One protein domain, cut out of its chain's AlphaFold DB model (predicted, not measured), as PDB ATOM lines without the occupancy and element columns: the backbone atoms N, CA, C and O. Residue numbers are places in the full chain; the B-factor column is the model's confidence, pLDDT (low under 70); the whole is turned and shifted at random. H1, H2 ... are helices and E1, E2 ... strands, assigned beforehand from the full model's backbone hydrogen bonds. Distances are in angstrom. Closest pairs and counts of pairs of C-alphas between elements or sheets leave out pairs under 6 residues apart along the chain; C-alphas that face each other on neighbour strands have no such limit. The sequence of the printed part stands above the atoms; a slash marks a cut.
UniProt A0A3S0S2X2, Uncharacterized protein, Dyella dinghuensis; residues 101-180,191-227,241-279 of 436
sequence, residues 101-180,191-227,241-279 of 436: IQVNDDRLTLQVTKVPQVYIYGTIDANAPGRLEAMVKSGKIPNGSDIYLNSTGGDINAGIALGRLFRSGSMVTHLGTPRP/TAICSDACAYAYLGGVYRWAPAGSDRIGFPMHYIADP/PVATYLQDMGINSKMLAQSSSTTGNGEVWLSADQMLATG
ATOM      1  N   ILE A 101     104.580 126.914 155.113       94.62
ATOM      2  CA  ILE A 101     105.231 127.925 154.273       94.62
ATOM      3  C   ILE A 101     104.574 129.282 154.547       94.62
ATOM      4  O   ILE A 101     103.380 129.462 154.309       94.62
ATOM      5  N   GLN A 102     105.356 130.248 155.026       93.25
ATOM      6  CA  GLN A 102     104.933 131.637 155.201       93.25
ATOM      7  C   GLN A 102     105.693 132.532 154.223       93.25
ATOM      8  O   GLN A 102     106.910 132.651 154.305       93.25
ATOM      9  N   VAL A 103     104.965 133.222 153.347       92.94
ATOM     10  CA  VAL A 103     105.531 134.240 152.453       92.94
ATOM     11  C   VAL A 103     105.310 135.625 153.054       92.94
ATOM     12  O   VAL A 103     104.187 135.978 153.434       92.94
ATOM     13  N   ASN A 104     106.394 136.390 153.145       89.50
ATOM     14  CA  ASN A 104     106.408 137.797 153.509       89.50
ATOM     15  C   ASN A 104     106.841 138.616 152.285       89.50
ATOM     16  O   ASN A 104     108.012 138.628 151.904       89.50
ATOM     17  N   ASP A 105     105.877 139.300 151.685       86.62
ATOM     18  CA  ASP A 105     105.984 140.114 150.471       86.62
ATOM     19  C   ASP A 105     105.471 141.549 150.701       86.62
ATOM     20  O   ASP A 105     105.140 142.275 149.764       86.62
ATOM     21  N   ASP A 106     105.400 141.978 151.964       85.19
ATOM     22  CA  ASP A 106     104.968 143.325 152.312       85.19
ATOM     23  C   ASP A 106     105.938 144.389 151.768       85.19
ATOM     24  O   ASP A 106     107.124 144.140 151.530       85.19
ATOM     25  N   ARG A 107     105.430 145.616 151.589       83.75
ATOM     26  CA  ARG A 107     106.180 146.727 150.981       83.75
ATOM     27  C   ARG A 107     107.523 146.986 151.664       83.75
ATOM     28  O   ARG A 107     108.477 147.314 150.967       83.75
ATOM     29  N   LEU A 108     107.595 146.869 152.992       83.50
ATOM     30  CA  LEU A 108     108.836 147.104 153.726       83.50
ATOM     31  C   LEU A 108     109.843 145.992 153.426       83.50
ATOM     32  O   LEU A 108     110.985 146.293 153.087       83.50
ATOM     33  N   THR A 109     109.407 144.729 153.477       81.50
ATOM     34  CA  THR A 109     110.246 143.586 153.094       81.50
ATOM     35  C   THR A 109     110.784 143.771 151.672       81.50
ATOM     36  O   THR A 109     111.996 143.837 151.495       81.50
ATOM     37  N   LEU A 110     109.926 144.009 150.674       83.12
ATOM     38  CA  LEU A 110     110.361 144.193 149.281       83.12
ATOM     39  C   LEU A 110     111.266 145.417 149.066       83.12
ATOM     40  O   LEU A 110     112.154 145.386 148.213       83.12
ATOM     41  N   GLN A 111     111.085 146.500 149.824       78.94
ATOM     42  CA  GLN A 111     111.973 147.664 149.737       78.94
ATOM     43  C   GLN A 111     113.395 147.344 150.203       78.94
ATOM     44  O   GLN A 111     114.346 147.836 149.583       78.94
ATOM     45  N   VAL A 112     113.527 146.513 151.240       79.62
ATOM     46  CA  VAL A 112     114.806 146.137 151.853       79.62
ATOM     47  C   VAL A 112     115.471 144.985 151.096       79.62
ATOM     48  O   VAL A 112     116.615 145.113 150.672       79.62
ATOM     49  N   THR A 113     114.765 143.875 150.882       77.56
ATOM     50  CA  THR A 113     115.348 142.629 150.351       77.56
ATOM     51  C   THR A 113     115.249 142.500 148.836       77.56
ATOM     52  O   THR A 113     115.929 141.650 148.264       77.56
ATOM     53  N   LYS A 114     114.419 143.327 148.180       83.19
ATOM     54  CA  LYS A 114     114.069 143.292 146.740       83.19
ATOM     55  C   LYS A 114     113.305 142.051 146.273       83.19
ATOM     56  O   LYS A 114     112.684 142.101 145.216       83.19
ATOM     57  N   VAL A 115     113.293 140.985 147.066       83.19
ATOM     58  CA  VAL A 115     112.573 139.732 146.812       83.19
ATOM     59  C   VAL A 115     111.754 139.316 148.039       83.19
ATOM     60  O   VAL A 115     112.122 139.683 149.159       83.19
ATOM     61  N   PRO A 116     110.655 138.554 147.880       87.50
ATOM     62  CA  PRO A 116     109.914 138.022 149.019       87.50
ATOM     63  C   PRO A 116     110.787 137.138 149.912       87.50
ATOM     64  O   PRO A 116     111.598 136.355 149.409       87.50
ATOM     65  N   GLN A 117     110.556 137.223 151.223       91.62
ATOM     66  CA  GLN A 117     111.119 136.292 152.196       91.62
ATOM     67  C   GLN A 117     110.145 135.139 152.416       91.62
ATOM     68  O   GLN A 117     108.981 135.352 152.763       91.62
ATOM     69  N   VAL A 118     110.620 133.913 152.244       95.44
ATOM     70  CA  VAL A 118     109.817 132.700 152.370       95.44
ATOM     71  C   VAL A 118     110.340 131.900 153.548       95.44
ATOM     72  O   VAL A 118     111.449 131.385 153.516       95.44
ATOM     73  N   TYR A 119     109.538 131.774 154.593       95.44
ATOM     74  CA  TYR A 119     109.863 130.949 155.745       95.44
ATOM     75  C   TYR A 119     109.272 129.560 155.568       95.44
ATOM     76  O   TYR A 119     108.071 129.413 155.343       95.44
ATOM     77  N   ILE A 120     110.119 128.552 155.715       95.81
ATOM     78  CA  ILE A 120     109.774 127.141 155.625       95.81
ATOM     79  C   ILE A 120     110.100 126.501 156.972       95.81
ATOM     80  O   ILE A 120     111.256 126.483 157.400       95.81
ATOM     81  N   TYR A 121     109.070 126.018 157.666       94.62
ATOM     82  CA  TYR A 121     109.209 125.540 159.038       94.62
ATOM     83  C   TYR A 121     108.246 124.408 159.393       94.62
ATOM     84  O   TYR A 121     107.199 124.246 158.768       94.62
ATOM     85  N   GLY A 122     108.589 123.643 160.430       92.75
ATOM     86  CA  GLY A 122     107.889 122.400 160.781       92.75
ATOM     87  C   GLY A 122     108.531 121.179 160.122       92.75
ATOM     88  O   GLY A 122     109.636 121.273 159.592       92.75
ATOM     89  N   THR A 123     107.877 120.022 160.181       94.31
ATOM     90  CA  THR A 123     108.432 118.767 159.646       94.31
ATOM     91  C   THR A 123     108.380 118.770 158.123       94.31
ATOM     92  O   THR A 123     107.340 119.078 157.551       94.31
ATOM     93  N   ILE A 124     109.472 118.404 157.446       96.06
ATOM     94  CA  ILE A 124     109.457 118.234 155.986       96.06
ATOM     95  C   ILE A 124     108.796 116.889 155.664       96.06
ATOM     96  O   ILE A 124     109.451 115.856 155.652       96.06
ATOM     97  N   ASP A 125     107.486 116.874 155.443       96.12
ATOM     98  CA  ASP A 125     106.767 115.679 154.982       96.12
ATOM     99  C   ASP A 125     106.935 115.434 153.472       96.12
ATOM    100  O   ASP A 125     107.356 116.313 152.720       96.12
ATOM    101  N   ALA A 126     106.549 114.241 153.010       95.69
ATOM    102  CA  ALA A 126     106.724 113.793 151.627       95.69
ATOM    103  C   ALA A 126     106.130 114.741 150.562       95.69
ATOM    104  O   ALA A 126     106.652 114.815 149.450       95.69
ATOM    105  N   ASN A 127     105.063 115.489 150.881       96.00
ATOM    106  CA  ASN A 127     104.410 116.410 149.942       96.00
ATOM    107  C   ASN A 127     104.877 117.874 150.082       96.00
ATOM    108  O   ASN A 127     104.397 118.762 149.370       96.00
ATOM    109  N   ALA A 128     105.844 118.154 150.957       97.12
ATOM    110  CA  ALA A 128     106.460 119.471 151.073       97.12
ATOM    111  C   ALA A 128     106.944 120.066 149.731       97.12
ATOM    112  O   ALA A 128     106.636 121.236 149.470       97.12
ATOM    113  N   PRO A 129     107.630 119.308 148.847       97.88
ATOM    114  CA  PRO A 129     108.057 119.820 147.547       97.88
ATOM    115  C   PRO A 129     106.873 120.233 146.671       97.88
ATOM    116  O   PRO A 129     106.925 121.285 146.042       97.88
ATOM    117  N   GLY A 130     105.785 119.454 146.676       97.62
ATOM    118  CA  GLY A 130     104.583 119.746 145.895       97.62
ATOM    119  C   GLY A 130     103.906 121.048 146.327       97.62
ATOM    120  O   GLY A 130     103.523 121.861 145.482       97.62
ATOM    121  N   ARG A 131     103.823 121.302 147.643       96.50
ATOM    122  CA  ARG A 131     103.279 122.566 148.174       96.50
ATOM    123  C   ARG A 131     104.123 123.770 147.754       96.50
ATOM    124  O   ARG A 131     103.561 124.769 147.307       96.50
ATOM    125  N   LEU A 132     105.452 123.674 147.842       96.94
ATOM    126  CA  LEU A 132     106.345 124.744 147.389       96.94
ATOM    127  C   LEU A 132     106.242 124.960 145.873       96.94
ATOM    128  O   LEU A 132     106.090 126.095 145.421       96.94
ATOM    129  N   GLU A 133     106.289 123.885 145.087       97.62
ATOM    130  CA  GLU A 133     106.255 123.948 143.626       97.62
ATOM    131  C   GLU A 133     104.972 124.629 143.124       97.62
ATOM    132  O   GLU A 133     105.029 125.483 142.237       97.62
ATOM    133  N   ALA A 134     103.818 124.337 143.731       97.50
ATOM    134  CA  ALA A 134     102.558 125.005 143.408       97.50
ATOM    135  C   ALA A 134     102.608 126.524 143.682       97.50
ATOM    136  O   ALA A 134     102.053 127.324 142.920       97.50
ATOM    137  N   MET A 135     103.292 126.953 144.746       96.81
ATOM    138  CA  MET A 135     103.468 128.375 145.063       96.81
ATOM    139  C   MET A 135     104.426 129.075 144.092       96.81
ATOM    140  O   MET A 135     104.166 130.215 143.707       96.81
ATOM    141  N   VAL A 136     105.478 128.390 143.639       96.50
ATOM    142  CA  VAL A 136     106.383 128.897 142.595       96.50
ATOM    143  C   VAL A 136     105.659 129.014 141.254       96.50
ATOM    144  O   VAL A 136     105.654 130.080 140.644       96.50
ATOM    145  N   LYS A 137     104.956 127.957 140.822       96.50
ATOM    146  CA  LYS A 137     104.190 127.935 139.560       96.50
ATOM    147  C   LYS A 137     103.080 128.983 139.517       96.50
ATOM    148  O   LYS A 137     102.798 129.527 138.456       96.50
ATOM    149  N   SER A 138     102.461 129.288 140.658       95.31
ATOM    150  CA  SER A 138     101.453 130.352 140.756       95.31
ATOM    151  C   SER A 138     102.043 131.765 140.865       95.31
ATOM    152  O   SER A 138     101.282 132.726 140.937       95.31
ATOM    153  N   GLY A 139     103.373 131.911 140.904       92.94
ATOM    154  CA  GLY A 139     104.066 133.197 141.039       92.94
ATOM    155  C   GLY A 139     104.040 133.797 142.448       92.94
ATOM    156  O   GLY A 139     104.559 134.891 142.648       92.94
ATOM    157  N   LYS A 140     103.477 133.092 143.441       92.81
ATOM    158  CA  LYS A 140     103.486 133.529 144.851       92.81
ATOM    159  C   LYS A 140     104.890 133.532 145.447       92.81
ATOM    160  O   LYS A 140     105.162 134.305 146.359       92.81
ATOM    161  N   ILE A 141     105.760 132.653 144.954       95.19
ATOM    162  CA  ILE A 141     107.185 132.625 145.285       95.19
ATOM    163  C   ILE A 141     107.962 132.817 143.979       95.19
ATOM    164  O   ILE A 141     108.069 131.873 143.195       95.19
ATOM    165  N   PRO A 142     108.462 134.032 143.705       94.00
ATOM    166  CA  PRO A 142     109.302 134.293 142.546       94.00
ATOM    167  C   PRO A 142     110.632 133.530 142.601       94.00
ATOM    168  O   PRO A 142     111.138 133.179 143.669       94.00
ATOM    169  N   ASN A 143     111.247 133.343 141.434       93.56
ATOM    170  CA  ASN A 143     112.649 132.936 141.362       93.56
ATOM    171  C   ASN A 143     113.543 133.982 142.051       93.56
ATOM    172  O   ASN A 143     113.228 135.173 142.056       93.56
ATOM    173  N   GLY A 144     114.659 133.541 142.627       92.31
ATOM    174  CA  GLY A 144     115.574 134.401 143.377       92.31
ATOM    175  C   GLY A 144     115.114 134.751 144.795       92.31
ATOM    176  O   GLY A 144     115.800 135.520 145.460       92.31
ATOM    177  N   SER A 145     113.981 134.216 145.269       94.62
ATOM    178  CA  SER A 145     113.489 134.440 146.634       94.62
ATOM    179  C   SER A 145     114.457 133.960 147.719       94.62
ATOM    180  O   SER A 145     115.164 132.961 147.553       94.62
ATOM    181  N   ASP A 146     114.414 134.650 148.863       95.12
ATOM    182  CA  ASP A 146     115.170 134.286 150.061       95.12
ATOM    183  C   ASP A 146     114.367 133.280 150.899       95.12
ATOM    184  O   ASP A 146     113.313 133.608 151.453       95.12
ATOM    185  N   ILE A 147     114.864 132.049 150.989       97.62
ATOM    186  CA  ILE A 147     114.280 130.945 151.750       97.62
ATOM    187  C   ILE A 147     114.923 130.872 153.136       97.62
ATOM    188  O   ILE A 147     116.128 130.674 153.263       97.62
ATOM    189  N   TYR A 148     114.112 130.965 154.184       97.31
ATOM    190  CA  TYR A 148     114.517 130.838 155.581       97.31
ATOM    191  C   TYR A 148     114.023 129.508 156.138       97.31
ATOM    192  O   TYR A 148     112.818 129.257 156.189       97.31
ATOM    193  N   LEU A 149     114.958 128.658 156.547       97.88
ATOM    194  CA  LEU A 149     114.692 127.290 156.970       97.88
ATOM    195  C   LEU A 149     114.719 127.163 158.497       97.88
ATOM    196  O   LEU A 149     115.628 127.664 159.162       97.88
ATOM    197  N   ASN A 150     113.728 126.459 159.043       96.31
ATOM    198  CA  ASN A 150     113.666 126.071 160.451       96.31
ATOM    199  C   ASN A 150     112.900 124.748 160.617       96.31
ATOM    200  O   ASN A 150     111.680 124.735 160.809       96.31
ATOM    201  N   SER A 151     113.613 123.632 160.527       94.56
ATOM    202  CA  SER A 151     113.052 122.288 160.601       94.56
ATOM    203  C   SER A 151     114.067 121.300 161.181       94.56
ATOM    204  O   SER A 151     115.219 121.261 160.765       94.56
ATOM    205  N   THR A 152     113.635 120.488 162.140       89.44
ATOM    206  CA  THR A 152     114.473 119.514 162.859       89.44
ATOM    207  C   THR A 152     114.447 118.109 162.244       89.44
ATOM    208  O   THR A 152     114.923 117.169 162.869       89.44
ATOM    209  N   GLY A 153     113.870 117.946 161.046       82.94
ATOM    210  CA  GLY A 153     113.904 116.685 160.305       82.94
ATOM    211  C   GLY A 153     112.726 116.473 159.357       82.94
ATOM    212  O   GLY A 153     111.996 117.409 159.010       82.94
ATOM    213  N   GLY A 154     112.552 115.227 158.919       90.25
ATOM    214  CA  GLY A 154     111.478 114.827 158.014       90.25
ATOM    215  C   GLY A 154     111.923 113.781 156.998       90.25
ATOM    216  O   GLY A 154     112.853 113.017 157.226       90.25
ATOM    217  N   ASP A 155     111.248 113.755 155.858       92.38
ATOM    218  CA  ASP A 155     111.592 112.907 154.726       92.38
ATOM    219  C   ASP A 155     112.801 113.492 153.974       92.38
ATOM    220  O   ASP A 155     112.753 114.593 153.416       92.38
ATOM    221  N   ILE A 156     113.906 112.745 153.952       90.44
ATOM    222  CA  ILE A 156     115.157 113.154 153.298       90.44
ATOM    223  C   ILE A 156     114.968 113.360 151.791       90.44
ATOM    224  O   ILE A 156     115.505 114.320 151.235       90.44
ATOM    225  N   ASN A 157     114.182 112.512 151.122       93.12
ATOM    226  CA  ASN A 157     113.920 112.653 149.689       93.12
ATOM    227  C   ASN A 157     113.125 113.930 149.406       93.12
ATOM    228  O   ASN A 157     113.407 114.627 148.431       93.12
ATOM    229  N   ALA A 158     112.182 114.282 150.282       96.06
ATOM    230  CA  ALA A 158     111.481 115.558 150.215       96.06
ATOM    231  C   ALA A 158     112.431 116.746 150.451       96.06
ATOM    232  O   ALA A 158     112.363 117.732 149.717       96.06
ATOM    233  N   GLY A 159     113.365 116.643 151.401       96.12
ATOM    234  CA  GLY A 159     114.424 117.638 151.609       96.12
ATOM    235  C   GLY A 159     115.298 117.851 150.366       96.12
ATOM    236  O   GLY A 159     115.511 118.984 149.932       96.12
ATOM    237  N   ILE A 160     115.738 116.762 149.730       95.94
ATOM    238  CA  ILE A 160     116.487 116.780 148.463       95.94
ATOM    239  C   ILE A 160     115.662 117.426 147.344       95.94
ATOM    240  O   ILE A 160     116.166 118.276 146.607       95.94
ATOM    241  N   ALA A 161     114.390 117.052 147.211       97.88
ATOM    242  CA  ALA A 161     113.504 117.602 146.192       97.88
ATOM    243  C   ALA A 161     113.266 119.110 146.386       97.88
ATOM    244  O   ALA A 161     113.345 119.864 145.415       97.88
ATOM    245  N   LEU A 162     113.063 119.573 147.627       98.44
ATOM    246  CA  LEU A 162     113.016 121.003 147.956       98.44
ATOM    247  C   LEU A 162     114.305 121.710 147.543       98.44
ATOM    248  O   LEU A 162     114.260 122.749 146.889       98.44
ATOM    249  N   GLY A 163     115.457 121.125 147.864       98.19
ATOM    250  CA  GLY A 163     116.740 121.699 147.492       98.19
ATOM    251  C   GLY A 163     116.935 121.815 145.975       98.19
ATOM    252  O   GLY A 163     117.402 122.844 145.483       98.19
ATOM    253  N   ARG A 164     116.492 120.817 145.201       98.31
ATOM    254  CA  ARG A 164     116.480 120.890 143.727       98.31
ATOM    255  C   ARG A 164     115.558 122.000 143.214       98.31
ATOM    256  O   ARG A 164     115.944 122.721 142.293       98.31
ATOM    257  N   LEU A 165     114.386 122.185 143.827       98.25
ATOM    258  CA  LEU A 165     113.489 123.301 143.506       98.25
ATOM    259  C   LEU A 165     114.163 124.649 143.786       98.25
ATOM    260  O   LEU A 165     114.183 125.500 142.896       98.25
ATOM    261  N   PHE A 166     114.796 124.816 144.952       98.38
ATOM    262  CA  PHE A 166     115.541 126.033 145.288       98.38
ATOM    263  C   PHE A 166     116.635 126.328 144.263       98.38
ATOM    264  O   PHE A 166     116.718 127.448 143.757       98.38
ATOM    265  N   ARG A 167     117.427 125.315 143.893       97.62
ATOM    266  CA  ARG A 167     118.479 125.439 142.879       97.62
ATOM    267  C   ARG A 167     117.916 125.917 141.546       97.62
ATOM    268  O   ARG A 167     118.425 126.878 140.975       97.62
ATOM    269  N   SER A 168     116.862 125.259 141.063       97.38
ATOM    270  CA  SER A 168     116.238 125.575 139.773       97.38
ATOM    271  C   SER A 168     115.622 126.976 139.741       97.38
ATOM    272  O   SER A 168     115.718 127.668 138.731       97.38
ATOM    273  N   GLY A 169     115.068 127.431 140.867       96.50
ATOM    274  CA  GLY A 169     114.515 128.773 141.024       96.50
ATOM    275  C   GLY A 169     115.556 129.844 141.350       96.50
ATOM    276  O   GLY A 169     115.170 130.955 141.697       96.50
ATOM    277  N   SER A 170     116.859 129.532 141.297       95.25
ATOM    278  CA  SER A 170     117.952 130.428 141.719       95.25
ATOM    279  C   SER A 170     117.765 131.014 143.123       95.25
ATOM    280  O   SER A 170     118.149 132.149 143.395       95.25
ATOM    281  N   MET A 171     117.133 130.249 144.011       96.94
ATOM    282  CA  MET A 171     116.781 130.701 145.346       96.94
ATOM    283  C   MET A 171     117.988 130.705 146.276       96.94
ATOM    284  O   MET A 171     119.002 130.025 146.079       96.94
ATOM    285  N   VAL A 172     117.829 131.494 147.321       96.50
ATOM    286  CA  VAL A 172     118.801 131.788 148.362       96.50
ATOM    287  C   VAL A 172     118.390 131.040 149.626       96.50
ATOM    288  O   VAL A 172     117.213 131.056 149.963       96.50
ATOM    289  N   THR A 173     119.318 130.402 150.343       98.06
ATOM    290  CA  THR A 173     118.993 129.703 151.598       98.06
ATOM    291  C   THR A 173     119.656 130.329 152.820       98.06
ATOM    292  O   THR A 173     120.860 130.584 152.871       98.06
ATOM    293  N   HIS A 174     118.839 130.528 153.845       97.06
ATOM    294  CA  HIS A 174     119.188 131.027 155.164       97.06
ATOM    295  C   HIS A 174     118.606 130.108 156.234       97.06
ATOM    296  O   HIS A 174     117.684 129.330 155.979       97.06
ATOM    297  N   LEU A 175     119.082 130.276 157.462       96.88
ATOM    298  CA  LEU A 175     118.349 129.841 158.643       96.88
ATOM    299  C   LEU A 175     117.526 131.012 159.175       96.88
ATOM    300  O   LEU A 175     117.951 132.166 159.100       96.88
ATOM    301  N   GLY A 176     116.321 130.731 159.657       93.75
ATOM    302  CA  GLY A 176     115.504 131.767 160.271       93.75
ATOM    303  C   GLY A 176     114.120 131.291 160.668       93.75
ATOM    304  O   GLY A 176     113.534 130.404 160.051       93.75
ATOM    305  N   THR A 177     113.576 131.913 161.708       90.06
ATOM    306  CA  THR A 177     112.224 131.631 162.188       90.06
ATOM    307  C   THR A 177     111.223 132.649 161.640       90.06
ATOM    308  O   THR A 177     111.579 133.818 161.445       90.06
ATOM    309  N   PRO A 178     109.964 132.245 161.381       83.06
ATOM    310  CA  PRO A 178     108.955 133.158 160.869       83.06
ATOM    311  C   PRO A 178     108.787 134.379 161.766       83.06
ATOM    312  O   PRO A 178     108.566 134.265 162.976       83.06
ATOM    313  N   ARG A 179     108.844 135.566 161.158       71.69
ATOM    314  CA  ARG A 179     108.520 136.809 161.858       71.69
ATOM    315  C   ARG A 179     107.002 136.893 162.062       71.69
ATOM    316  O   ARG A 179     106.258 136.726 161.088       71.69
ATOM    317  N   PRO A 180     106.517 137.186 163.285       65.25
ATOM    318  CA  PRO A 180     105.111 137.503 163.495       65.25
ATOM    319  C   PRO A 180     104.720 138.710 162.635       65.25
ATOM    320  O   PRO A 180     105.442 139.709 162.603       65.25
ATOM    321  N   THR A 191     115.748 130.966 167.954       90.12
ATOM    322  CA  THR A 191     116.751 130.152 167.275       90.12
ATOM    323  C   THR A 191     116.098 129.298 166.195       90.12
ATOM    324  O   THR A 191     115.151 128.563 166.483       90.12
ATOM    325  N   ALA A 192     116.614 129.380 164.973       94.56
ATOM    326  CA  ALA A 192     116.315 128.426 163.922       94.56
ATOM    327  C   ALA A 192     117.208 127.191 164.067       94.56
ATOM    328  O   ALA A 192     118.421 127.297 164.266       94.56
ATOM    329  N   ILE A 193     116.601 126.014 163.954       94.38
ATOM    330  CA  ILE A 193     117.311 124.738 163.923       94.38
ATOM    331  C   ILE A 193     116.996 124.080 162.588       94.38
ATOM    332  O   ILE A 193     115.830 123.952 162.222       94.38
ATOM    333  N   CYS A 194     118.033 123.696 161.853       95.56
ATOM    334  CA  CYS A 194     117.908 123.005 160.580       95.56
ATOM    335  C   CYS A 194     118.722 121.718 160.616       95.56
ATOM    336  O   CYS A 194     119.945 121.767 160.557       95.56
ATOM    337  N   SER A 195     118.071 120.568 160.738       92.25
ATOM    338  CA  SER A 195     118.767 119.282 160.715       92.25
ATOM    339  C   SER A 195     118.105 118.265 159.797       92.25
ATOM    340  O   SER A 195     116.973 118.451 159.341       92.25
ATOM    341  N   ASP A 196     118.865 117.222 159.459       90.00
ATOM    342  CA  ASP A 196     118.406 116.094 158.645       90.00
ATOM    343  C   ASP A 196     117.834 116.543 157.279       90.00
ATOM    344  O   ASP A 196     118.545 117.214 156.521       90.00
ATOM    345  N   ALA A 197     116.569 116.250 156.947       92.88
ATOM    346  CA  ALA A 197     115.936 116.668 155.689       92.88
ATOM    347  C   ALA A 197     116.067 118.182 155.408       92.88
ATOM    348  O   ALA A 197     116.232 118.599 154.257       92.88
ATOM    349  N   CYS A 198     116.048 119.015 156.455       96.31
ATOM    350  CA  CYS A 198     116.209 120.462 156.331       96.31
ATOM    351  C   CYS A 198     117.593 120.841 155.807       96.31
ATOM    352  O   CYS A 198     117.722 121.711 154.943       96.31
ATOM    353  N   ALA A 199     118.629 120.172 156.313       94.12
ATOM    354  CA  ALA A 199     120.005 120.455 155.945       94.12
ATOM    355  C   ALA A 199     120.256 120.123 154.466       94.12
ATOM    356  O   ALA A 199     120.941 120.871 153.769       94.12
ATOM    357  N   TYR A 200     119.612 119.077 153.937       93.69
ATOM    358  CA  TYR A 200     119.626 118.804 152.500       93.69
ATOM    359  C   TYR A 200     118.923 119.888 151.696       93.69
ATOM    360  O   TYR A 200     119.497 120.364 150.718       93.69
ATOM    361  N   ALA A 201     117.742 120.340 152.122       97.56
ATOM    362  CA  ALA A 201     117.050 121.440 151.457       97.56
ATOM    363  C   ALA A 201     117.919 122.714 151.425       97.56
ATOM    364  O   ALA A 201     118.051 123.343 150.376       97.56
ATOM    365  N   TYR A 202     118.602 123.043 152.527       97.69
ATOM    366  CA  TYR A 202     119.525 124.180 152.623       97.69
ATOM    367  C   TYR A 202     120.618 124.171 151.542       97.69
ATOM    368  O   TYR A 202     120.899 125.215 150.945       97.69
ATOM    369  N   LEU A 203     121.206 123.008 151.236       95.94
ATOM    370  CA  LEU A 203     122.270 122.886 150.226       95.94
ATOM    371  C   LEU A 203     121.807 123.236 148.802       95.94
ATOM    372  O   LEU A 203     122.632 123.596 147.953       95.94
ATOM    373  N   GLY A 204     120.492 123.200 148.574       97.44
ATOM    374  CA  GLY A 204     119.834 123.555 147.324       97.44
ATOM    375  C   GLY A 204     120.060 124.993 146.874       97.44
ATOM    376  O   GLY A 204     120.116 125.260 145.673       97.44
ATOM    377  N   GLY A 205     120.239 125.918 147.822       97.56
ATOM    378  CA  GLY A 205     120.411 127.341 147.533       97.56
ATOM    379  C   GLY A 205     121.621 127.623 146.642       97.56
ATOM    380  O   GLY A 205     122.697 127.051 146.838       97.56
ATOM    381  N   VAL A 206     121.460 128.524 145.667       96.06
ATOM    382  CA  VAL A 206     122.580 129.024 144.845       96.06
ATOM    383  C   VAL A 206     123.575 129.767 145.723       96.06
ATOM    384  O   VAL A 206     124.782 129.516 145.678       96.06
ATOM    385  N   TYR A 207     123.032 130.623 146.577       96.19
ATOM    386  CA  TYR A 207     123.754 131.264 147.651       96.19
ATOM    387  C   TYR A 207     123.245 130.723 148.985       96.19
ATOM    388  O   TYR A 207     122.042 130.519 149.163       96.19
ATOM    389  N   ARG A 208     124.177 130.467 149.900       96.88
ATOM    390  CA  ARG A 208     123.941 129.752 151.154       96.88
ATOM    391  C   ARG A 208     124.586 130.528 152.290       96.88
ATOM    392  O   ARG A 208     125.813 130.655 152.326       96.88
ATOM    393  N   TRP A 209     123.773 131.085 153.179       96.81
ATOM    394  CA  TRP A 209     124.260 131.894 154.293       96.81
ATOM    395  C   TRP A 209     124.591 130.997 155.468       96.81
ATOM    396  O   TRP A 209     123.790 130.144 155.854       96.81
ATOM    397  N   ALA A 210     125.776 131.194 156.029       96.31
ATOM    398  CA  ALA A 210     126.183 130.529 157.249       96.31
ATOM    399  C   ALA A 210     125.226 130.893 158.410       96.31
ATOM    400  O   ALA A 210     124.651 131.988 158.406       96.31
ATOM    401  N   PRO A 211     125.042 129.999 159.400       94.62
ATOM    402  CA  PRO A 211     124.222 130.273 160.576       94.62
ATOM    403  C   PRO A 211     124.699 131.541 161.293       94.62
ATOM    404  O   PRO A 211     125.898 131.746 161.480       94.62
ATOM    405  N   ALA A 212     123.753 132.377 161.721       90.94
ATOM    406  CA  ALA A 212     124.023 133.598 162.473       90.94
ATOM    407  C   ALA A 212     123.467 133.500 163.900       90.94
ATOM    408  O   ALA A 212     122.484 132.809 164.169       90.94
ATOM    409  N   GLY A 213     124.095 134.214 164.836       90.44
ATOM    410  CA  GLY A 213     123.656 134.259 166.231       90.44
ATOM    411  C   GLY A 213     123.556 132.868 166.871       90.44
ATOM    412  O   GLY A 213     124.550 132.158 167.032       90.44
ATOM    413  N   SER A 214     122.341 132.490 167.275       91.94
ATOM    414  CA  SER A 214     122.081 131.204 167.935       91.94
ATOM    415  C   SER A 214     121.564 130.116 166.998       91.94
ATOM    416  O   SER A 214     121.348 129.005 167.474       91.94
ATOM    417  N   ASP A 215     121.421 130.390 165.699       95.06
ATOM    418  CA  ASP A 215     120.935 129.413 164.725       95.06
ATOM    419  C   ASP A 215     121.904 128.238 164.570       95.06
ATOM    420  O   ASP A 215     123.120 128.374 164.762       95.06
ATOM    421  N   ARG A 216     121.362 127.056 164.271       93.81
ATOM    422  CA  ARG A 216     122.122 125.804 164.209       93.81
ATOM    423  C   ARG A 216     121.735 125.001 162.980       93.81
ATOM    424  O   ARG A 216     120.551 124.865 162.678       93.81
ATOM    425  N   ILE A 217     122.736 124.421 162.325       93.56
ATOM    426  CA  ILE A 217     122.542 123.449 161.252       93.56
ATOM    427  C   ILE A 217     123.343 122.183 161.519       93.56
ATOM    428  O   ILE A 217     124.513 122.247 161.912       93.56
ATOM    429  N   GLY A 218     122.671 121.049 161.352       89.06
ATOM    430  CA  GLY A 218     123.199 119.730 161.649       89.06
ATOM    431  C   GLY A 218     122.913 118.745 160.525       89.06
ATOM    432  O   GLY A 218     121.872 118.810 159.880       89.06
ATOM    433  N   PHE A 219     123.833 117.824 160.284       83.88
ATOM    434  CA  PHE A 219     123.693 116.794 159.258       83.88
ATOM    435  C   PHE A 219     123.782 115.399 159.899       83.88
ATOM    436  O   PHE A 219     124.570 115.223 160.834       83.88
ATOM    437  N   PRO A 220     123.022 114.394 159.425       77.19
ATOM    438  CA  PRO A 220     123.111 113.040 159.963       77.19
ATOM    439  C   PRO A 220     124.482 112.412 159.682       77.19
ATOM    440  O   PRO A 220     124.994 112.484 158.563       77.19
ATOM    441  N   MET A 221     125.074 111.768 160.690       66.31
ATOM    442  CA  MET A 221     126.457 111.281 160.641       66.31
ATOM    443  C   MET A 221     126.693 110.197 159.574       66.31
ATOM    444  O   MET A 221     127.748 110.168 158.940       66.31
ATOM    445  N   HIS A 222     125.715 109.324 159.324       65.50
ATOM    446  CA  HIS A 222     125.861 108.208 158.377       65.50
ATOM    447  C   HIS A 222     126.001 108.638 156.914       65.50
ATOM    448  O   HIS A 222     126.490 107.855 156.108       65.50
ATOM    449  N   TYR A 223     125.633 109.876 156.575       61.78
ATOM    450  CA  TYR A 223     125.831 110.433 155.231       61.78
ATOM    451  C   TYR A 223     127.115 111.255 155.088       61.78
ATOM    452  O   TYR A 223     127.474 111.659 153.982       61.78
ATOM    453  N   ILE A 224     127.792 111.527 156.203       59.59
ATOM    454  CA  ILE A 224     129.009 112.337 156.244       59.59
ATOM    455  C   ILE A 224     130.256 111.467 156.439       59.59
ATOM    456  O   ILE A 224     131.336 111.845 155.995       59.59
ATOM    457  N   ALA A 225     130.134 110.302 157.073       54.22
ATOM    458  CA  ALA A 225     131.258 109.398 157.295       54.22
ATOM    459  C   ALA A 225     131.838 108.845 155.978       54.22
ATOM    460  O   ALA A 225     131.101 108.375 155.113       54.22
ATOM    461  N   ASP A 226     133.171 108.834 155.845       47.94
ATOM    462  CA  ASP A 226     133.842 108.013 154.828       47.94
ATOM    463  C   ASP A 226     133.573 106.531 155.170       47.94
ATOM    464  O   ASP A 226     133.845 106.135 156.307       47.94
ATOM    465  N   PRO A 227     133.072 105.686 154.246       46.59
ATOM    466  CA  PRO A 227     132.817 104.261 154.501       46.59
ATOM    467  C   PRO A 227     134.062 103.441 154.892       46.59
ATOM    468  O   PRO A 227     133.976 102.232 155.111       46.59
ATOM    469  N   PRO A 241     121.310 108.429 145.918       78.62
ATOM    470  CA  PRO A 241     120.599 109.657 145.571       78.62
ATOM    471  C   PRO A 241     121.104 110.889 146.335       78.62
ATOM    472  O   PRO A 241     121.128 111.988 145.772       78.62
ATOM    473  N   VAL A 242     121.577 110.702 147.572       83.25
ATOM    474  CA  VAL A 242     122.235 111.738 148.376       83.25
ATOM    475  C   VAL A 242     123.566 112.163 147.758       83.25
ATOM    476  O   VAL A 242     123.792 113.355 147.563       83.25
ATOM    477  N   ALA A 243     124.443 111.223 147.398       82.56
ATOM    478  CA  ALA A 243     125.744 111.528 146.801       82.56
ATOM    479  C   ALA A 243     125.604 112.286 145.471       82.56
ATOM    480  O   ALA A 243     126.291 113.286 145.253       82.56
ATOM    481  N   THR A 244     124.663 111.858 144.622       87.88
ATOM    482  CA  THR A 244     124.335 112.564 143.371       87.88
ATOM    483  C   THR A 244     123.837 113.978 143.662       87.88
ATOM    484  O   THR A 244     124.297 114.943 143.059       87.88
ATOM    485  N   TYR A 245     122.931 114.129 144.632       91.69
ATOM    486  CA  TYR A 245     122.422 115.437 145.030       91.69
ATOM    487  C   TYR A 245     123.521 116.374 145.552       91.69
ATOM    488  O   TYR A 245     123.579 117.533 145.146       91.69
ATOM    489  N   LEU A 246     124.418 115.889 146.414       89.81
ATOM    490  CA  LEU A 246     125.534 116.686 146.928       89.81
ATOM    491  C   LEU A 246     126.450 117.164 145.796       89.81
ATOM    492  O   LEU A 246     126.826 118.338 145.771       89.81
ATOM    493  N   GLN A 247     126.749 116.289 144.832       89.19
ATOM    494  CA  GLN A 247     127.514 116.651 143.640       89.19
ATOM    495  C   GLN A 247     126.802 117.735 142.818       89.19
ATOM    496  O   GLN A 247     127.426 118.741 142.477       89.19
ATOM    497  N   ASP A 248     125.499 117.579 142.565       92.81
ATOM    498  CA  ASP A 248     124.682 118.563 141.840       92.81
ATOM    499  C   ASP A 248     124.649 119.932 142.547       92.81
ATOM    500  O   ASP A 248     124.546 120.974 141.897       92.81
ATOM    501  N   MET A 249     124.758 119.952 143.880       93.00
ATOM    502  CA  MET A 249     124.816 121.179 144.689       93.00
ATOM    503  C   MET A 249     126.230 121.765 144.843       93.00
ATOM    504  O   MET A 249     126.405 122.792 145.517       93.00
ATOM    505  N   GLY A 250     127.232 121.143 144.211       89.50
ATOM    506  CA  GLY A 250     128.633 121.556 144.264       89.50
ATOM    507  C   GLY A 250     129.289 121.308 145.625       89.50
ATOM    508  O   GLY A 250     130.180 122.060 146.014       89.50
ATOM    509  N   ILE A 251     128.825 120.301 146.370       87.12
ATOM    510  CA  ILE A 251     129.338 119.949 147.696       87.12
ATOM    511  C   ILE A 251     130.324 118.791 147.586       87.12
ATOM    512  O   ILE A 251     130.007 117.714 147.082       87.12
ATOM    513  N   ASN A 252     131.533 118.998 148.110       78.19
ATOM    514  CA  ASN A 252     132.530 117.943 148.215       78.19
ATOM    515  C   ASN A 252     132.271 117.110 149.481       78.19
ATOM    516  O   ASN A 252     132.621 117.522 150.588       78.19
ATOM    517  N   SER A 253     131.687 115.922 149.311       70.94
ATOM    518  CA  SER A 253     131.347 115.012 150.415       70.94
ATOM    519  C   SER A 253     132.544 114.647 151.304       70.94
ATOM    520  O   SER A 253     132.387 114.493 152.511       70.94
ATOM    521  N   LYS A 254     133.769 114.606 150.759       69.44
ATOM    522  CA  LYS A 254     134.986 114.335 151.548       69.44
ATOM    523  C   LYS A 254     135.340 115.479 152.502       69.44
ATOM    524  O   LYS A 254     135.851 115.229 153.587       69.44
ATOM    525  N   MET A 255     135.076 116.727 152.115       66.19
ATOM    526  CA  MET A 255     135.311 117.901 152.973       66.19
ATOM    527  C   MET A 255     134.306 117.968 154.125       66.19
ATOM    528  O   MET A 255     134.666 118.338 155.244       66.19
ATOM    529  N   LEU A 256     133.064 117.555 153.858       65.25
ATOM    530  CA  LEU A 256     132.021 117.415 154.870       65.25
ATOM    531  C   LEU A 256     132.423 116.361 155.924       65.25
ATOM    532  O   LEU A 256     132.343 116.635 157.121       65.25
ATOM    533  N   ALA A 257     132.977 115.222 155.487       66.06
ATOM    534  CA  ALA A 257     133.502 114.168 156.365       66.06
ATOM    535  C   ALA A 257     134.593 114.667 157.324       66.06
ATOM    536  O   ALA A 257     134.563 114.393 158.522       66.06
ATOM    537  N   GLN A 258     135.545 115.440 156.801       61.47
ATOM    538  CA  GLN A 258     136.724 115.898 157.545       61.47
ATOM    539  C   GLN A 258     136.432 117.004 158.563       61.47
ATOM    540  O   GLN A 258     137.196 117.186 159.507       61.47
ATOM    541  N   SER A 259     135.339 117.742 158.381       57.22
ATOM    542  CA  SER A 259     134.991 118.889 159.233       57.22
ATOM    543  C   SER A 259     134.076 118.524 160.398       57.22
ATOM    544  O   SER A 259     133.659 119.394 161.162       57.22
ATOM    545  N   SER A 260     133.778 117.234 160.537       59.84
ATOM    546  CA  SER A 260     132.843 116.698 161.514       59.84
ATOM    547  C   SER A 260     133.552 116.352 162.820       59.84
ATOM    548  O   SER A 260     134.312 115.389 162.886       59.84
ATOM    549  N   SER A 261     133.278 117.101 163.890       55.78
ATOM    550  CA  SER A 261     133.517 116.616 165.248       55.78
ATOM    551  C   SER A 261     132.303 115.794 165.679       55.78
ATOM    552  O   SER A 261     131.174 116.281 165.718       55.78
ATOM    553  N   THR A 262     132.515 114.510 165.961       51.12
ATOM    554  CA  THR A 262     131.453 113.598 166.396       51.12
ATOM    555  C   THR A 262     130.797 114.106 167.676       51.12
ATOM    556  O   THR A 262     131.455 114.192 168.715       51.12
ATOM    557  N   THR A 263     129.494 114.387 167.625       53.31
ATOM    558  CA  THR A 263     128.664 114.434 168.834       53.31
ATOM    559  C   THR A 263     128.062 113.048 169.066       53.31
ATOM    560  O   THR A 263     127.761 112.331 168.112       53.31
ATOM    561  N   GLY A 264     127.895 112.638 170.326       49.72
ATOM    562  CA  GLY A 264     127.420 111.292 170.694       49.72
ATOM    563  C   GLY A 264     125.987 110.944 170.260       49.72
ATOM    564  O   GLY A 264     125.512 109.864 170.594       49.72
ATOM    565  N   ASN A 265     125.307 111.832 169.524       55.53
ATOM    566  CA  ASN A 265     123.882 111.744 169.201       55.53
ATOM    567  C   ASN A 265     123.593 111.459 167.712       55.53
ATOM    568  O   ASN A 265     122.446 111.561 167.294       55.53
ATOM    569  N   GLY A 266     124.600 111.127 166.895       67.75
ATOM    570  CA  GLY A 266     124.392 110.770 165.480       67.75
ATOM    571  C   GLY A 266     124.184 111.954 164.523       67.75
ATOM    572  O   GLY A 266     123.968 111.735 163.333       67.75
ATOM    573  N   GLU A 267     124.314 113.192 165.007       75.62
ATOM    574  CA  GLU A 267     124.316 114.416 164.197       75.62
ATOM    575  C   GLU A 267     125.662 115.142 164.291       75.62
ATOM    576  O   GLU A 267     126.289 115.230 165.353       75.62
ATOM    577  N   VAL A 268     126.089 115.716 163.170       82.38
ATOM    578  CA  VAL A 268     127.226 116.629 163.093       82.38
ATOM    579  C   VAL A 268     126.696 118.051 163.009       82.38
ATOM    580  O   VAL A 268     126.133 118.449 161.992       82.38
ATOM    581  N   TRP A 269     126.910 118.823 164.070       88.00
ATOM    582  CA  TRP A 269     126.581 120.246 164.120       88.00
ATOM    583  C   TRP A 269     127.763 121.079 163.635       88.00
ATOM    584  O   TRP A 269     128.880 120.898 164.118       88.00
ATOM    585  N   LEU A 270     127.517 122.001 162.703       87.81
ATOM    586  CA  LEU A 270     128.570 122.804 162.079       87.81
ATOM    587  C   LEU A 270     128.480 124.275 162.493       87.81
ATOM    588  O   LEU A 270     127.402 124.872 162.527       87.81
ATOM    589  N   SER A 271     129.636 124.870 162.784       90.75
ATOM    590  CA  SER A 271     129.778 126.313 162.955       90.75
ATOM    591  C   SER A 271     129.744 127.038 161.606       90.75
ATOM    592  O   SER A 271     129.978 126.445 160.549       90.75
ATOM    593  N   ALA A 272     129.502 128.350 161.643       92.81
ATOM    594  CA  ALA A 272     129.579 129.198 160.457       92.81
ATOM    595  C   ALA A 272     130.941 129.081 159.750       92.81
ATOM    596  O   ALA A 272     130.991 128.898 158.534       92.81
ATOM    597  N   ASP A 273     132.031 129.097 160.520       90.31
ATOM    598  CA  ASP A 273     133.394 128.992 159.995       90.31
ATOM    599  C   ASP A 273     133.644 127.637 159.326       90.31
ATOM    600  O   ASP A 273     134.210 127.584 158.236       90.31
ATOM    601  N   GLN A 274     133.168 126.538 159.926       89.00
ATOM    602  CA  GLN A 274     133.275 125.202 159.329       89.00
ATOM    603  C   GLN A 274     132.510 125.120 158.006       89.00
ATOM    604  O   GLN A 274     133.011 124.551 157.036       89.00
ATOM    605  N   MET A 275     131.313 125.707 157.930       90.62
ATOM    606  CA  MET A 275     130.527 125.712 156.695       90.62
ATOM    607  C   MET A 275     131.173 126.532 155.581       90.62
ATOM    608  O   MET A 275     131.109 126.131 154.420       90.62
ATOM    609  N   LEU A 276     131.792 127.664 155.915       89.50
ATOM    610  CA  LEU A 276     132.512 128.489 154.945       89.50
ATOM    611  C   LEU A 276     133.787 127.793 154.467       89.50
ATOM    612  O   LEU A 276     134.017 127.700 153.264       89.50
ATOM    613  N   ALA A 277     134.569 127.228 155.392       85.25
ATOM    614  CA  ALA A 277     135.807 126.518 155.077       85.25
ATOM    615  C   ALA A 277     135.588 125.289 154.175       85.25
ATOM    616  O   ALA A 277     136.473 124.916 153.408       85.25
ATOM    617  N   THR A 278     134.406 124.673 154.241       83.75
ATOM    618  CA  THR A 278     134.029 123.496 153.436       83.75
ATOM    619  C   THR A 278     133.227 123.820 152.176       83.75
ATOM    620  O   THR A 278     132.943 122.916 151.389       83.75
ATOM    621  N   GLY A 279     132.834 125.083 151.968       86.88
ATOM    622  CA  GLY A 279     131.977 125.502 150.852       86.88
ATOM    623  C   GLY A 279     130.494 125.115 150.987       86.88
ATOM    624  O   GLY A 279     129.716 125.288 150.040       86.88
TER     625      GLY A 279
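AT A GLANCE: This is residues 101 to 180, 191 to 227 and 241 to 279 of the 436 residues of an uncharacterized protein of Dyella dinghuensis (UniProt A0A3S0S2X2). One helix, H4, makes the core, covering parts of two small sheets that follow one another along the longest axis: four strands E1 to E4, then three strands E5 to E7. H3 packs on H4 and runs the same way as H2 and H5 on its two sides; H1 lies at one end of the whole, and H6 and H7 at the other. You have 156 printed residues, class mixed, with seven named helices and seven named strands in the order E1 H1 E2 H2 E3 H3 E4 E5 H4 E6 H5 H6 E7 H7; both sheets are mixed. The whole is compact, with a radius of gyration of the C-alphas of 14.9 A, and only just elongated, spanning 47 by 31 by 24 A.

HOW THE PARTS SIT: Begin with the sheet E1, 101 to 104, E2, 117 to 121, E3, 146 to 150, and E4, 172 to 175, in that order. E1 and E2 are antiparallel, with N 104 and O 117 2.8 A apart; E2 and E3 are parallel, with N 118 and O 146 2.8 A apart; E3 and E4 are parallel, with N 147 and O 172 2.7 A apart. In the sheet E5, 193 to 195, E6, 216 to 220, and E7, 267 to 270, find N 194 and O 216 2.9 A apart across parallel E5 and E6, and N 219 and O 268 2.9 A apart across antiparallel E6 and E7. Between the sheets, the closest C-alphas of E3 and E5, Asn 150 and Ile 193, are 5.2 A apart. H4, 197 to 203, is on both sheets, at heights of 9.1 A and 7.7 A. H3, 156 to 168, touches H4 at the C-alphas of Gly 163 and Ala 201, 4.0 A apart, with a shallow tilt of 24 degrees. H2, 128 to 137, touches H3 at Pro 129 and Leu 162, C-alphas 5.1 A apart; H2 and H3 only graze the first sheet. E2, H2, E3; E3, H3, E4; and E5, H4, E6 are strand-helix-strand units, parallel neighbour strands with a helix between, with right-handed crossovers. H5, 241 to 248, is close to H3 but not clearly touching, the C-alphas of Ile 160 and Tyr 245 being 7.0 A apart. H6, 253 to 258, touches H5 only at the corner, and only just, with 3 pairs within 8 A, the closest C-alphas being those of Leu 246 and Ser 253, 7.0 A apart; H7, 272 to 277, is near H6. H1, 107 to 113, is only just not on the first sheet, with 4 pairs of C-alphas within 10 A. In the seven helices every O i to N i+4 pair is within hydrogen-bond range.

IN THESE COORDINATES: Find C-alpha 101 at (105.231, 127.925, 154.273), where E1 begins. H3 runs 18.4 A from C-alpha 156 at (115.157, 113.154, 153.298); H2 measures 14.5 A, E6 13.5 A and E3 13.3 A. H7 ends at C-alpha 277, (135.807, 126.518, 155.077).

THE WHOLE: The C-alphas farthest apart, Arg 107 and Pro 227, are 50.3 A apart. Residues 181 to 190 and 228 to 240 are not printed, leaving gaps between C-alphas of 14.3 A and 16.1 A. The link H4 to E6 is long; in it, 207 to 208 pair in parallel with 172 to 173 of E4. Look for pLDDT under 70 at residues 180, 221 to 227 and 254 to 266.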